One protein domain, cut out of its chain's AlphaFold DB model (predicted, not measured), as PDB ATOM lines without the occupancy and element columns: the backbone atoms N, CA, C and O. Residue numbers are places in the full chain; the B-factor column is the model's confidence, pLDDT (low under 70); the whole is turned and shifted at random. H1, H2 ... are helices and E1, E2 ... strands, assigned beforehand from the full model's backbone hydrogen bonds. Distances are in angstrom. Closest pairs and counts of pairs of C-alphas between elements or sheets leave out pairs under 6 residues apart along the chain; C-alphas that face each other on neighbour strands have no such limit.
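This is residues 168 to 264 of the 301 residues of an uncharacterized protein of Nippostrongylus brasiliensis (UniProt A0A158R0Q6). What does the model look like? The chain is wound in stacked turns, a short solenoid with the parallel strands E1, E3, E5, E6 and E7 side by side along one wall, twisted. E2 and E4 make a small second wall round a corner from it, and the later turns go back through the short helix H1 and through H2. What is it made of? The printed part has 97 residues with two named helices and seven named strands, in the order E1 E2 E3 E4 E5 H1 E6 H2 E7; the class is mixed, helices and strands, with 45 residues in named elements, under half. It is compact, with a radius of gyration of the C-alphas of 12.2 A and spans of 33 by 30 by 22 A.

Where are the sheet's strands? E1 is residues 170 to 173, from C-alpha 170 at (132.809, 129.539, 71.740); E3 is 186 to 193, 14.9 A long; E5 is 207 to 210 and E6 is 233 to 236. E7, residues 257 to 260, ends at C-alpha 260 at (148.926, 124.464, 83.501). Where are the others? E2 is residues 181 to 183, E4 is 202 to 204 and H1 is 218 to 222. H2, residues 245 to 254, is 14.5 A long and begins at (156.343, 118.773, 74.322).

How do the strands pair? The order E1 E3 E5 E6 E7 is parallel throughout, with N 171 and O 187 at 2.7 A, N 208 and O 186 at 2.9 A, N 209 and O 234 at 2.9 A, and N 235 and O 258 at 2.8 A, each within hydrogen-bond range. E3 bends by 101 degrees at residue 190. What of the second sheet? E2 and E4 are parallel, with N 182 and O 202 at 2.8 A, and residues 202 to 203 of E4 also pair, parallel, with residues 224 to 225; E4 runs on into E5 at 78 degrees across a break of 2 residues. Where are the helices? E5, H1, E6 and E6, H2, E7 are strand-helix-strand units, two parallel neighbour strands with a helix between, each with a right-handed crossover. H2 is on the larger sheet but only grazes it, with residues 248 to 252, while H1 is not on it; H1 and H2 touch, the closest C-alphas being those of Arg 221 and Leu 247, 6.6 A apart. Are the helix backbones closed? Every O i to N i+4 pair of H2 is within hydrogen-bond range; H1 has 0 of 1, but 2 of 2 from O i to N i+3.

How large is it? The two C-alphas farthest apart are those of Arg 180 and Pro 264, at 32.6 A. Is anything missing or uncertain? The printed part has no cut and no long link, its mean pLDDT is 92.6, and no printed residue is under 70.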
ATOM      1  N   PRO A 168     132.797 132.167  66.394       84.50
ATOM      2  CA  PRO A 168     131.626 132.331  67.262       84.50
ATOM      3  C   PRO A 168     131.981 132.656  68.729       84.50
ATOM      4  O   PRO A 168     131.124 132.581  69.608       84.50
ATOM      5  N   GLY A 169     133.251 132.943  69.029       83.50
ATOM      6  CA  GLY A 169     133.807 133.003  70.379       83.50
ATOM      7  C   GLY A 169     133.959 131.607  70.981       83.50
ATOM      8  O   GLY A 169     135.079 131.155  71.189       83.50
ATOM      9  N   LEU A 170     132.842 130.901  71.200       92.81
ATOM     10  CA  LEU A 170     132.809 129.539  71.740       92.81
ATOM     11  C   LEU A 170     132.606 128.492  70.633       92.81
ATOM     12  O   LEU A 170     131.493 128.260  70.159       92.81
ATOM     13  N   VAL A 171     133.678 127.805  70.266       93.88
ATOM     14  CA  VAL A 171     133.684 126.700  69.307       93.88
ATOM     15  C   VAL A 171     133.207 125.428  70.008       93.88
ATOM     16  O   VAL A 171     133.872 124.921  70.908       93.88
ATOM     17  N   LYS A 172     132.045 124.910  69.604       94.12
ATOM     18  CA  LYS A 172     131.510 123.608  70.060       94.12
ATOM     19  C   LYS A 172     131.617 122.520  68.996       94.12
ATOM     20  O   LYS A 172     131.611 121.340  69.328       94.12
ATOM     21  N   ASP A 173     131.714 122.925  67.739       93.19
ATOM     22  CA  ASP A 173     131.803 122.052  66.581       93.19
ATOM     23  C   ASP A 173     133.022 122.472  65.763       93.19
ATOM     24  O   ASP A 173     133.125 123.630  65.367       93.19
ATOM     25  N   LEU A 174     133.963 121.556  65.549       91.31
ATOM     26  CA  LEU A 174     135.189 121.829  64.805       91.31
ATOM     27  C   LEU A 174     134.948 122.054  63.310       91.31
ATOM     28  O   LEU A 174     135.765 122.708  62.661       91.31
ATOM     29  N   SER A 175     133.815 121.604  62.766       88.19
ATOM     30  CA  SER A 175     133.470 121.820  61.358       88.19
ATOM     31  C   SER A 175     133.323 123.304  60.993       88.19
ATOM     32  O   SER A 175     133.510 123.671  59.831       88.19
ATOM     33  N   VAL A 176     133.080 124.178  61.981       88.00
ATOM     34  CA  VAL A 176     133.021 125.639  61.780       88.00
ATOM     35  C   VAL A 176     134.396 126.246  61.478       88.00
ATOM     36  O   VAL A 176     134.493 127.361  60.971       88.00
ATOM     37  N   MET A 177     135.480 125.522  61.769       88.94
ATOM     38  CA  MET A 177     136.847 125.971  61.534       88.94
ATOM     39  C   MET A 177     137.351 125.508  60.159       88.94
ATOM     40  O   MET A 177     138.306 124.745  60.076       88.94
ATOM     41  N   ASN A 178     136.732 125.962  59.063       87.94
ATOM     42  CA  ASN A 178     137.132 125.573  57.695       87.94
ATOM     43  C   ASN A 178     137.443 126.759  56.752       87.94
ATOM     44  O   ASN A 178     137.316 126.675  55.525       87.94
ATOM     45  N   CYS A 179     137.862 127.879  57.331       91.06
ATOM     46  CA  CYS A 179     138.176 129.122  56.635       91.06
ATOM     47  C   CYS A 179     139.678 129.293  56.372       91.06
ATOM     48  O   CYS A 179     140.523 128.649  56.995       91.06
ATOM     49  N   ARG A 180     140.029 130.171  55.421       92.56
ATOM     50  CA  ARG A 180     141.438 130.474  55.087       92.56
ATOM     51  C   ARG A 180     142.091 131.366  56.142       92.56
ATOM     52  O   ARG A 180     143.305 131.323  56.351       92.56
ATOM     53  N   ALA A 181     141.276 132.186  56.793       95.38
ATOM     54  CA  ALA A 181     141.656 133.006  57.923       95.38
ATOM     55  C   ALA A 181     140.487 133.118  58.906       95.38
ATOM     56  O   ALA A 181     139.334 132.865  58.554       95.38
ATOM     57  N   TYR A 182     140.803 133.517  60.128       95.31
ATOM     58  CA  TYR A 182     139.865 133.622  61.228       95.31
ATOM     59  C   TYR A 182     140.091 134.926  61.972       95.31
ATOM     60  O   TYR A 182     141.233 135.308  62.240       95.31
ATOM     61  N   TYR A 183     138.992 135.567  62.331       95.56
ATOM     62  CA  TYR A 183     138.964 136.728  63.197       95.56
ATOM     63  C   TYR A 183     138.168 136.415  64.461       95.56
ATOM     64  O   TYR A 183     137.046 135.914  64.383       95.56
ATOM     65  N   GLY A 184     138.740 136.760  65.612       93.62
ATOM     66  CA  GLY A 184     138.152 136.514  66.924       93.62
ATOM     67  C   GLY A 184     138.836 135.376  67.672       93.62
ATOM     68  O   GLY A 184     139.707 134.683  67.146       93.62
ATOM     69  N   ASP A 185     138.450 135.210  68.930       94.12
ATOM     70  CA  ASP A 185     139.088 134.244  69.817       94.12
ATOM     71  C   ASP A 185     138.626 132.817  69.514       94.12
ATOM     72  O   ASP A 185     137.442 132.548  69.291       94.12
ATOM     73  N   VAL A 186     139.572 131.881  69.547       94.62
ATOM     74  CA  VAL A 186     139.312 130.443  69.505       94.62
ATOM     75  C   VAL A 186     139.145 129.969  70.944       94.62
ATOM     76  O   VAL A 186     140.129 129.630  71.603       94.62
ATOM     77  N   THR A 187     137.905 129.946  71.438       95.62
ATOM     78  CA  THR A 187     137.589 129.337  72.739       95.62
ATOM     79  C   THR A 187     136.919 127.992  72.530       95.62
ATOM     80  O   THR A 187     135.831 127.935  71.963       95.62
ATOM     81  N   PHE A 188     137.523 126.897  72.987       95.62
ATOM     82  CA  PHE A 188     136.883 125.582  72.879       95.62
ATOM     83  C   PHE A 188     135.855 125.361  73.989       95.62
ATOM     84  O   PHE A 188     136.111 125.614  75.164       95.62
ATOM     85  N   GLY A 189     134.679 124.863  73.609       92.94
ATOM     86  CA  GLY A 189     133.668 124.396  74.547       92.94
ATOM     87  C   GLY A 189     134.094 123.120  75.267       92.94
ATOM     88  O   GLY A 189     134.961 122.379  74.811       92.94
ATOM     89  N   THR A 190     133.429 122.827  76.388       92.81
ATOM     90  CA  THR A 190     133.748 121.672  77.242       92.81
ATOM     91  C   THR A 190     133.766 120.347  76.480       92.81
ATOM     92  O   THR A 190     134.616 119.500  76.735       92.81
ATOM     93  N   LYS A 191     132.843 120.165  75.534       92.19
ATOM     94  CA  LYS A 191     132.785 119.009  74.638       92.19
ATOM     95  C   LYS A 191     132.794 119.520  73.203       92.19
ATOM     96  O   LYS A 191     131.877 120.247  72.826       92.19
ATOM     97  N   LEU A 192     133.806 119.126  72.432       90.62
ATOM     98  CA  LEU A 192     133.838 119.364  70.993       90.62
ATOM     99  C   LEU A 192     133.203 118.190  70.252       90.62
ATOM    100  O   LEU A 192     133.391 117.028  70.616       90.62
ATOM    101  N   ILE A 193     132.446 118.523  69.217       90.50
ATOM    102  CA  ILE A 193     131.959 117.592  68.203       90.50
ATOM    103  C   ILE A 193     132.542 117.982  66.840       90.50
ATOM    104  O   ILE A 193     133.189 119.022  66.709       90.50
ATOM    105  N   GLY A 194     132.308 117.147  65.832       87.81
ATOM    106  CA  GLY A 194     132.786 117.386  64.474       87.81
ATOM    107  C   GLY A 194     134.175 116.814  64.209       87.81
ATOM    108  O   GLY A 194     134.889 116.372  65.112       87.81
ATOM    109  N   GLU A 195     134.527 116.780  62.930       86.81
ATOM    110  CA  GLU A 195     135.830 116.311  62.475       86.81
ATOM    111  C   GLU A 195     136.899 117.385  62.673       86.81
ATOM    112  O   GLU A 195     136.623 118.586  62.654       86.81
ATOM    113  N   VAL A 196     138.141 116.937  62.843       87.56
ATOM    114  CA  VAL A 196     139.296 117.831  62.898       87.56
ATOM    115  C   VAL A 196     139.362 118.651  61.603       87.56
ATOM    116  O   VAL A 196     139.248 118.071  60.520       87.56
ATOM    117  N   PRO A 197     139.592 119.974  61.680       87.25
ATOM    118  CA  PRO A 197     139.731 120.810  60.499       87.25
ATOM    119  C   PRO A 197     140.780 120.268  59.531       87.25
ATOM    120  O   PRO A 197     141.948 120.110  59.882       87.25
ATOM    121  N   THR A 198     140.375 120.026  58.286       84.31
ATOM    122  CA  THR A 198     141.307 119.655  57.207       84.31
ATOM    123  C   THR A 198     142.077 120.863  56.683       84.31
ATOM    124  O   THR A 198     143.142 120.717  56.085       84.31
ATOM    125  N   ARG A 199     141.544 122.068  56.910       83.12
ATOM    126  CA  ARG A 199     142.172 123.334  56.550       83.12
ATOM    127  C   ARG A 199     142.716 124.024  57.780       83.12
ATOM    128  O   ARG A 199     142.036 124.183  58.789       83.12
ATOM    129  N   THR A 200     143.938 124.500  57.639       87.06
ATOM    130  CA  THR A 200     144.547 125.414  58.587       87.06
ATOM    131  C   THR A 200     144.397 126.848  58.096       87.06
ATOM    132  O   THR A 200     144.047 127.094  56.939       87.06
ATOM    133  N   GLY A 201     144.644 127.820  58.970       90.81
ATOM    134  CA  GLY A 201     144.526 129.216  58.586       90.81
ATOM    135  C   GLY A 201     145.235 130.160  59.534       90.81
ATOM    136  O   GLY A 201     145.758 129.773  60.583       90.81
ATOM    137  N   HIS A 202     145.252 131.426  59.140       94.62
ATOM    138  CA  HIS A 202     145.692 132.495  60.021       94.62
ATOM    139  C   HIS A 202     144.608 132.821  61.036       94.62
ATOM    140  O   HIS A 202     143.451 132.943  60.653       94.62
ATOM    141  N   VAL A 203     144.986 133.007  62.294       94.38
ATOM    142  CA  VAL A 203     144.050 133.371  63.359       94.38
ATOM    143  C   VAL A 203     144.480 134.701  63.947       94.38
ATOM    144  O   VAL A 203     145.541 134.801  64.562       94.38
ATOM    145  N   ASP A 204     143.650 135.717  63.758       93.94
ATOM    146  CA  ASP A 204     143.803 137.011  64.404       93.94
ATOM    147  C   ASP A 204     142.859 137.037  65.622       93.94
ATOM    148  O   ASP A 204     141.717 137.496  65.551       93.94
ATOM    149  N   GLY A 205     143.345 136.471  66.727       93.19
ATOM    150  CA  GLY A 205     142.618 136.315  67.987       93.19
ATOM    151  C   GLY A 205     143.395 135.468  68.992       93.19
ATOM    152  O   GLY A 205     144.518 135.033  68.714       93.19
ATOM    153  N   CYS A 206     142.813 135.268  70.169       95.44
ATOM    154  CA  CYS A 206     143.432 134.518  71.254       95.44
ATOM    155  C   CYS A 206     143.064 133.028  71.195       95.44
ATOM    156  O   CYS A 206     142.022 132.657  70.659       95.44
ATOM    157  N   LEU A 207     143.897 132.166  71.783       96.75
ATOM    158  CA  LEU A 207     143.587 130.747  71.987       96.75
ATOM    159  C   LEU A 207     143.228 130.482  73.452       96.75
ATOM    160  O   LEU A 207     144.060 130.691  74.336       96.75
ATOM    161  N   VAL A 208     142.023 129.973  73.707       97.25
ATOM    162  CA  VAL A 208     141.530 129.650  75.052       97.25
ATOM    163  C   VAL A 208     140.997 128.216  75.084       97.25
ATOM    164  O   VAL A 208     140.001 127.877  74.446       97.25
ATOM    165  N   VAL A 209     141.659 127.355  75.852       97.06
ATOM    166  CA  VAL A 209     141.267 125.952  76.048       97.06
ATOM    167  C   VAL A 209     141.193 125.680  77.541       97.06
ATOM    168  O   VAL A 209     142.202 125.400  78.187       97.06
ATOM    169  N   GLU A 210     140.003 125.800  78.115       96.50
ATOM    170  CA  GLU A 210     139.831 125.729  79.564       96.50
ATOM    171  C   GLU A 210     138.769 124.726  79.968       96.50
ATOM    172  O   GLU A 210     137.656 124.749  79.444       96.50
ATOM    173  N   ASN A 211     139.103 123.884  80.949       96.19
ATOM    174  CA  ASN A 211     138.165 122.939  81.560       96.19
ATOM    175  C   ASN A 211     137.397 122.097  80.520       96.19
ATOM    176  O   ASN A 211     136.196 121.842  80.654       96.19
ATOM    177  N   THR A 212     138.085 121.689  79.454       95.75
ATOM    178  CA  THR A 212     137.527 120.861  78.385       95.75
ATOM    179  C   THR A 212     137.727 119.372  78.665       95.75
ATOM    180  O   THR A 212     138.590 118.961  79.441       95.75
ATOM    181  N   LEU A 213     136.921 118.549  77.996       94.00
ATOM    182  CA  LEU A 213     137.037 117.090  77.957       94.00
ATOM    183  C   LEU A 213     137.889 116.616  76.771       94.00
ATOM    184  O   LEU A 213     137.782 115.462  76.363       94.00
ATOM    185  N   LEU A 214     138.680 117.510  76.172       92.88
ATOM    186  CA  LEU A 214     139.535 117.169  75.046       92.88
ATOM    187  C   LEU A 214     140.684 116.285  75.503       92.88
ATOM    188  O   LEU A 214     141.293 116.538  76.539       92.88
ATOM    189  N   ASN A 215     141.002 115.290  74.680       91.44
ATOM    190  CA  ASN A 215     142.149 114.417  74.903       91.44
ATOM    191  C   ASN A 215     143.353 114.831  74.042       91.44
ATOM    192  O   ASN A 215     144.498 114.571  74.408       91.44
ATOM    193  N   ASP A 216     143.096 115.509  72.918       90.25
ATOM    194  CA  ASP A 216     144.104 115.955  71.960       90.25
ATOM    195  C   ASP A 216     143.710 117.298  71.320       90.25
ATOM    196  O   ASP A 216     142.533 117.562  71.070       90.25
ATOM    197  N   ILE A 217     144.716 118.131  71.045       94.19
ATOM    198  CA  ILE A 217     144.616 119.412  70.331       94.19
ATOM    199  C   ILE A 217     145.760 119.603  69.318       94.19
ATOM    200  O   ILE A 217     146.048 120.730  68.925       94.19
ATOM    201  N   GLU A 218     146.445 118.541  68.877       92.81
ATOM    202  CA  GLU A 218     147.564 118.659  67.920       92.81
ATOM    203  C   GLU A 218     147.202 119.394  66.633       92.81
ATOM    204  O   GLU A 218     148.048 120.073  66.053       92.81
ATOM    205  N   PHE A 219     145.938 119.336  66.214       92.69
ATOM    206  CA  PHE A 219     145.453 120.075  65.053       92.69
ATOM    207  C   PHE A 219     145.658 121.596  65.172       92.69
ATOM    208  O   PHE A 219     145.823 122.272  64.157       92.69
ATOM    209  N   VAL A 220     145.730 122.137  66.396       94.75
ATOM    210  CA  VAL A 220     146.001 123.560  66.656       94.75
ATOM    211  C   VAL A 220     147.360 123.988  66.086       94.75
ATOM    212  O   VAL A 220     147.494 125.126  65.650       94.75
ATOM    213  N   ARG A 221     148.338 123.073  65.983       94.44
ATOM    214  CA  ARG A 221     149.647 123.320  65.342       94.44
ATOM    215  C   ARG A 221     149.525 123.832  63.911       94.44
ATOM    216  O   ARG A 221     150.412 124.520  63.413       94.44
ATOM    217  N   GLY A 222     148.457 123.441  63.223       92.50
ATOM    218  CA  GLY A 222     148.219 123.862  61.855       92.50
ATOM    219  C   GLY A 222     147.965 125.365  61.731       92.50
ATOM    220  O   GLY A 222     148.267 125.952  60.691       92.50
ATOM    221  N   PHE A 223     147.425 125.994  62.772       93.62
ATOM    222  CA  PHE A 223     146.986 127.381  62.743       93.62
ATOM    223  C   PHE A 223     148.143 128.345  62.999       93.62
ATOM    224  O   PHE A 223     149.013 128.119  63.835       93.62
ATOM    225  N   ASN A 224     148.137 129.459  62.274       94.06
ATOM    226  CA  ASN A 224     149.127 130.516  62.423       94.06
ATOM    227  C   ASN A 224     148.510 131.687  63.187       94.06
ATOM    228  O   ASN A 224     147.884 132.569  62.588       94.06
ATOM    229  N   PHE A 225     148.673 131.667  64.504       93.75
ATOM    230  CA  PHE A 225     148.134 132.690  65.390       93.75
ATOM    231  C   PHE A 225     148.960 133.978  65.334       93.75
ATOM    232  O   PHE A 225     150.189 133.960  65.396       93.75
ATOM    233  N   ARG A 226     148.262 135.112  65.262       91.62
ATOM    234  CA  ARG A 226     148.815 136.463  65.414       91.62
ATOM    235  C   ARG A 226     148.032 137.214  66.492       91.62
ATOM    236  O   ARG A 226     147.292 138.148  66.180       91.62
ATOM    237  N   PRO A 227     148.148 136.782  67.756       89.69
ATOM    238  CA  PRO A 227     147.380 137.369  68.838       89.69
ATOM    239  C   PRO A 227     147.797 138.825  69.059       89.69
ATOM    240  O   PRO A 227     148.961 139.194  68.884       89.69
ATOM    241  N   SER A 228     146.847 139.661  69.472       86.06
ATOM    242  CA  SER A 228     147.174 141.013  69.920       86.06
ATOM    243  C   SER A 228     147.963 140.961  71.238       86.06
ATOM    244  O   SER A 228     147.957 139.963  71.957       86.06
ATOM    245  N   HIS A 229     148.609 142.067  71.613       84.62
ATOM    246  CA  HIS A 229     149.295 142.176  72.908       84.62
ATOM    247  C   HIS A 229     148.342 142.087  74.114       84.62
ATOM    248  O   HIS A 229     148.798 141.864  75.229       84.62
ATOM    249  N   THR A 230     147.035 142.264  73.903       86.81
ATOM    250  CA  THR A 230     146.014 142.117  74.948       86.81
ATOM    251  C   THR A 230     145.495 140.686  75.063       86.81
ATOM    252  O   THR A 230     144.649 140.420  75.915       86.81
ATOM    253  N   CYS A 231     145.952 139.762  74.212       92.38
ATOM    254  CA  CYS A 231     145.481 138.389  74.253       92.38
ATOM    255  C   CYS A 231     145.956 137.639  75.490       92.38
ATOM    256  O   CYS A 231     147.133 137.654  75.848       92.38
ATOM    257  N   THR A 232     145.028 136.890  76.078       94.31
ATOM    258  CA  THR A 232     145.276 136.007  77.219       94.31
ATOM    259  C   THR A 232     145.207 134.553  76.768       94.31
ATOM    260  O   THR A 232     144.250 133.839  77.063       94.31
ATOM    261  N   ASN A 233     146.219 134.115  76.010       96.88
ATOM    262  CA  ASN A 233     146.253 132.742  75.505       96.88
ATOM    263  C   ASN A 233     146.500 131.763  76.652       96.88
ATOM    264  O   ASN A 233     147.449 131.932  77.426       96.88
ATOM    265  N   ARG A 234     145.675 130.721  76.753       97.50
ATOM    266  CA  ARG A 234     145.771 129.768  77.860       97.50
ATOM    267  C   ARG A 234     145.190 128.396  77.547       97.50
ATOM    268  O   ARG A 234     144.187 128.279  76.847       97.50
ATOM    269  N   ILE A 235     145.832 127.372  78.101       97.44
ATOM    270  CA  ILE A 235     145.391 125.976  78.089       97.44
ATOM    271  C   ILE A 235     145.453 125.463  79.528       97.44
ATOM    272  O   ILE A 235     146.525 125.073  79.998       97.44
ATOM    273  N   ILE A 236     144.335 125.538  80.255       97.44
ATOM    274  CA  ILE A 236     144.310 125.353  81.715       97.44
ATOM    275  C   ILE A 236     143.184 124.412  82.157       97.44
ATOM    276  O   ILE A 236     142.059 124.487  81.665       97.44
ATOM    277  N   GLY A 237     143.473 123.537  83.122       96.38
ATOM    278  CA  GLY A 237     142.454 122.745  83.823       96.38
ATOM    279  C   GLY A 237     141.847 121.608  82.994       96.38
ATOM    280  O   GLY A 237     140.775 121.098  83.328       96.38
ATOM    281  N   ASN A 238     142.492 121.199  81.899       96.06
ATOM    282  CA  ASN A 238     141.988 120.142  81.026       96.06
ATOM    283  C   ASN A 238     142.528 118.781  81.493       96.06
ATOM    284  O   ASN A 238     143.552 118.292  81.017       96.06
ATOM    285  N   LYS A 239     141.813 118.153  82.432       94.12
ATOM    286  CA  LYS A 239     142.242 116.923  83.131       94.12
ATOM    287  C   LYS A 239     142.487 115.704  82.238       94.12
ATOM    288  O   LYS A 239     143.145 114.775  82.686       94.12
ATOM    289  N   ASN A 240     141.965 115.704  81.013       93.25
ATOM    290  CA  ASN A 240     142.147 114.610  80.057       93.25
ATOM    291  C   ASN A 240     143.078 114.986  78.894       93.25
ATOM    292  O   ASN A 240     143.392 114.138  78.062       93.25
ATOM    293  N   LEU A 241     143.520 116.245  78.822       94.06
ATOM    294  CA  LEU A 241     144.220 116.766  77.659       94.06
ATOM    295  C   LEU A 241     145.710 116.476  77.729       94.06
ATOM    296  O   LEU A 241     146.404 116.950  78.629       94.06
ATOM    297  N   CYS A 242     146.202 115.761  76.720       92.56
ATOM    298  CA  CYS A 242     147.598 115.385  76.593       92.56
ATOM    299  C   CYS A 242     148.327 116.254  75.552       92.56
ATOM    300  O   CYS A 242     148.212 116.045  74.338       92.56
ATOM    301  N   ILE A 243     149.123 117.221  76.014       93.00
ATOM    302  CA  ILE A 243     149.875 118.146  75.149       93.00
ATOM    303  C   ILE A 243     151.283 117.592  74.918       93.00
ATOM    304  O   ILE A 243     152.010 117.316  75.870       93.00
ATOM    305  N   SER A 244     151.692 117.417  73.656       92.31
ATOM    306  CA  SER A 244     153.068 116.998  73.375       92.31
ATOM    307  C   SER A 244     154.058 118.132  73.664       92.31
ATOM    308  O   SER A 244     153.773 119.300  73.390       92.31
ATOM    309  N   ALA A 245     155.270 117.791  74.117       91.44
ATOM    310  CA  ALA A 245     156.343 118.773  74.322       91.44
ATOM    311  C   ALA A 245     156.630 119.594  73.048       91.44
ATOM    312  O   ALA A 245     156.935 120.786  73.097       91.44
ATOM    313  N   SER A 246     156.482 118.961  71.880       93.62
ATOM    314  CA  SER A 246     156.672 119.615  70.586       93.62
ATOM    315  C   SER A 246     155.572 120.631  70.245       93.62
ATOM    316  O   SER A 246     155.860 121.619  69.567       93.62
ATOM    317  N   LEU A 247     154.327 120.395  70.680       94.62
ATOM    318  CA  LEU A 247     153.207 121.318  70.493       94.62
ATOM    319  C   LEU A 247     153.323 122.492  71.453       94.62
ATOM    320  O   LEU A 247     153.234 123.637  71.026       94.62
ATOM    321  N   GLU A 248     153.603 122.219  72.725       95.25
ATOM    322  CA  GLU A 248     153.841 123.255  73.728       95.25
ATOM    323  C   GLU A 248     154.958 124.213  73.288       95.25
ATOM    324  O   GLU A 248     154.766 125.429  73.277       95.25
ATOM    325  N   ALA A 249     156.099 123.676  72.845       95.06
ATOM    326  CA  ALA A 249     157.201 124.488  72.339       95.06
ATOM    327  C   ALA A 249     156.815 125.286  71.083       95.06
ATOM    328  O   ALA A 249     157.297 126.400  70.887       95.06
ATOM    329  N   HIS A 250     155.961 124.733  70.216       95.00
ATOM    330  CA  HIS A 250     155.453 125.443  69.044       95.00
ATOM    331  C   HIS A 250     154.556 126.622  69.441       95.00
ATOM    332  O   HIS A 250     154.808 127.741  68.994       95.00
ATOM    333  N   LEU A 251     153.576 126.401  70.322       95.56
ATOM    334  CA  LEU A 251     152.657 127.441  70.782       95.56
ATOM    335  C   LEU A 251     153.408 128.553  71.524       95.56
ATOM    336  O   LEU A 251     153.256 129.717  71.172       95.56
ATOM    337  N   LYS A 252     154.311 128.210  72.453       95.56
ATOM    338  CA  LYS A 252     155.136 129.191  73.186       95.56
ATOM    339  C   LYS A 252     156.026 130.053  72.282       95.56
ATOM    340  O   LYS A 252     156.357 131.174  72.651       95.56
ATOM    341  N   ARG A 253     156.425 129.553  71.104       94.06
ATOM    342  CA  ARG A 253     157.172 130.345  70.109       94.06
ATOM    343  C   ARG A 253     156.287 131.306  69.321       94.06
ATOM    344  O   ARG A 253     156.779 132.342  68.890       94.06
ATOM    345  N   GLN A 254     155.028 130.948  69.076       92.50
ATOM    346  CA  GLN A 254     154.108 131.771  68.287       92.50
ATOM    347  C   GLN A 254     153.363 132.806  69.129       92.50
ATOM    348  O   GLN A 254     153.004 133.866  68.621       92.50
ATOM    349  N   MET A 255     153.111 132.506  70.400       94.62
ATOM    350  CA  MET A 255     152.289 133.339  71.265       94.62
ATOM    351  C   MET A 255     152.706 133.221  72.731       94.62
ATOM    352  O   MET A 255     153.203 132.187  73.179       94.62
ATOM    353  N   ASN A 256     152.437 134.274  73.502       94.69
ATOM    354  CA  ASN A 256     152.529 134.214  74.955       94.69
ATOM    355  C   ASN A 256     151.342 133.395  75.488       94.69
ATOM    356  O   ASN A 256     150.213 133.894  75.474       94.69
ATOM    357  N   ILE A 257     151.589 132.137  75.871       97.00
ATOM    358  CA  ILE A 257     150.567 131.175  76.305       97.00
ATOM    359  C   ILE A 257     150.897 130.562  77.662       97.00
ATOM    360  O   ILE A 257     152.012 130.086  77.895       97.00
ATOM    361  N   THR A 258     149.891 130.520  78.531       97.56
ATOM    362  CA  THR A 258     149.958 129.822  79.818       97.56
ATOM    363  C   THR A 258     149.419 128.407  79.666       97.56
ATOM    364  O   THR A 258     148.314 128.213  79.165       97.56
ATOM    365  N   ILE A 259     150.184 127.411  80.110       96.44
ATOM    366  CA  ILE A 259     149.779 126.004  80.078       96.44
ATOM    367  C   ILE A 259     149.977 125.430  81.480       96.44
ATOM    368  O   ILE A 259     151.110 125.378  81.958       96.44
ATOM    369  N   SER A 260     148.893 125.033  82.144       96.00
ATOM    370  CA  SER A 260     148.926 124.464  83.501       96.00
ATOM    371  C   SER A 260     147.752 123.518  83.745       96.00
ATOM    372  O   SER A 260     146.774 123.529  83.003       96.00
ATOM    373  N   ASP A 261     147.842 122.684  84.781       92.50
ATOM    374  CA  ASP A 261     146.722 121.858  85.262       92.50
ATOM    375  C   ASP A 261     146.090 120.939  84.189       92.50
ATOM    376  O   ASP A 261     144.888 120.668  84.202       92.50
ATOM    377  N   ASN A 262     146.913 120.462  83.247       92.00
ATOM    378  CA  ASN A 262     146.570 119.452  82.237       92.00
ATOM    379  C   ASN A 262     147.288 118.123  82.556       92.00
ATOM    380  O   ASN A 262     148.084 118.066  83.499       92.00
ATOM    381  N   LEU A 263     147.059 117.058  81.773       88.62
ATOM    382  CA  LEU A 263     147.847 115.827  81.938       88.62
ATOM    383  C   LEU A 263     149.344 116.095  81.691       88.62
ATOM    384  O   LEU A 263     149.692 116.896  80.816       88.62
ATOM    385  N   PRO A 264     150.246 115.414  82.423       80.81
ATOM    386  CA  PRO A 264     151.681 115.538  82.194       80.81
ATOM    387  C   PRO A 264     152.035 115.046  80.788       80.81
ATOM    388  O   PRO A 264     151.514 114.027  80.350       80.81
TER     389      PRO A 264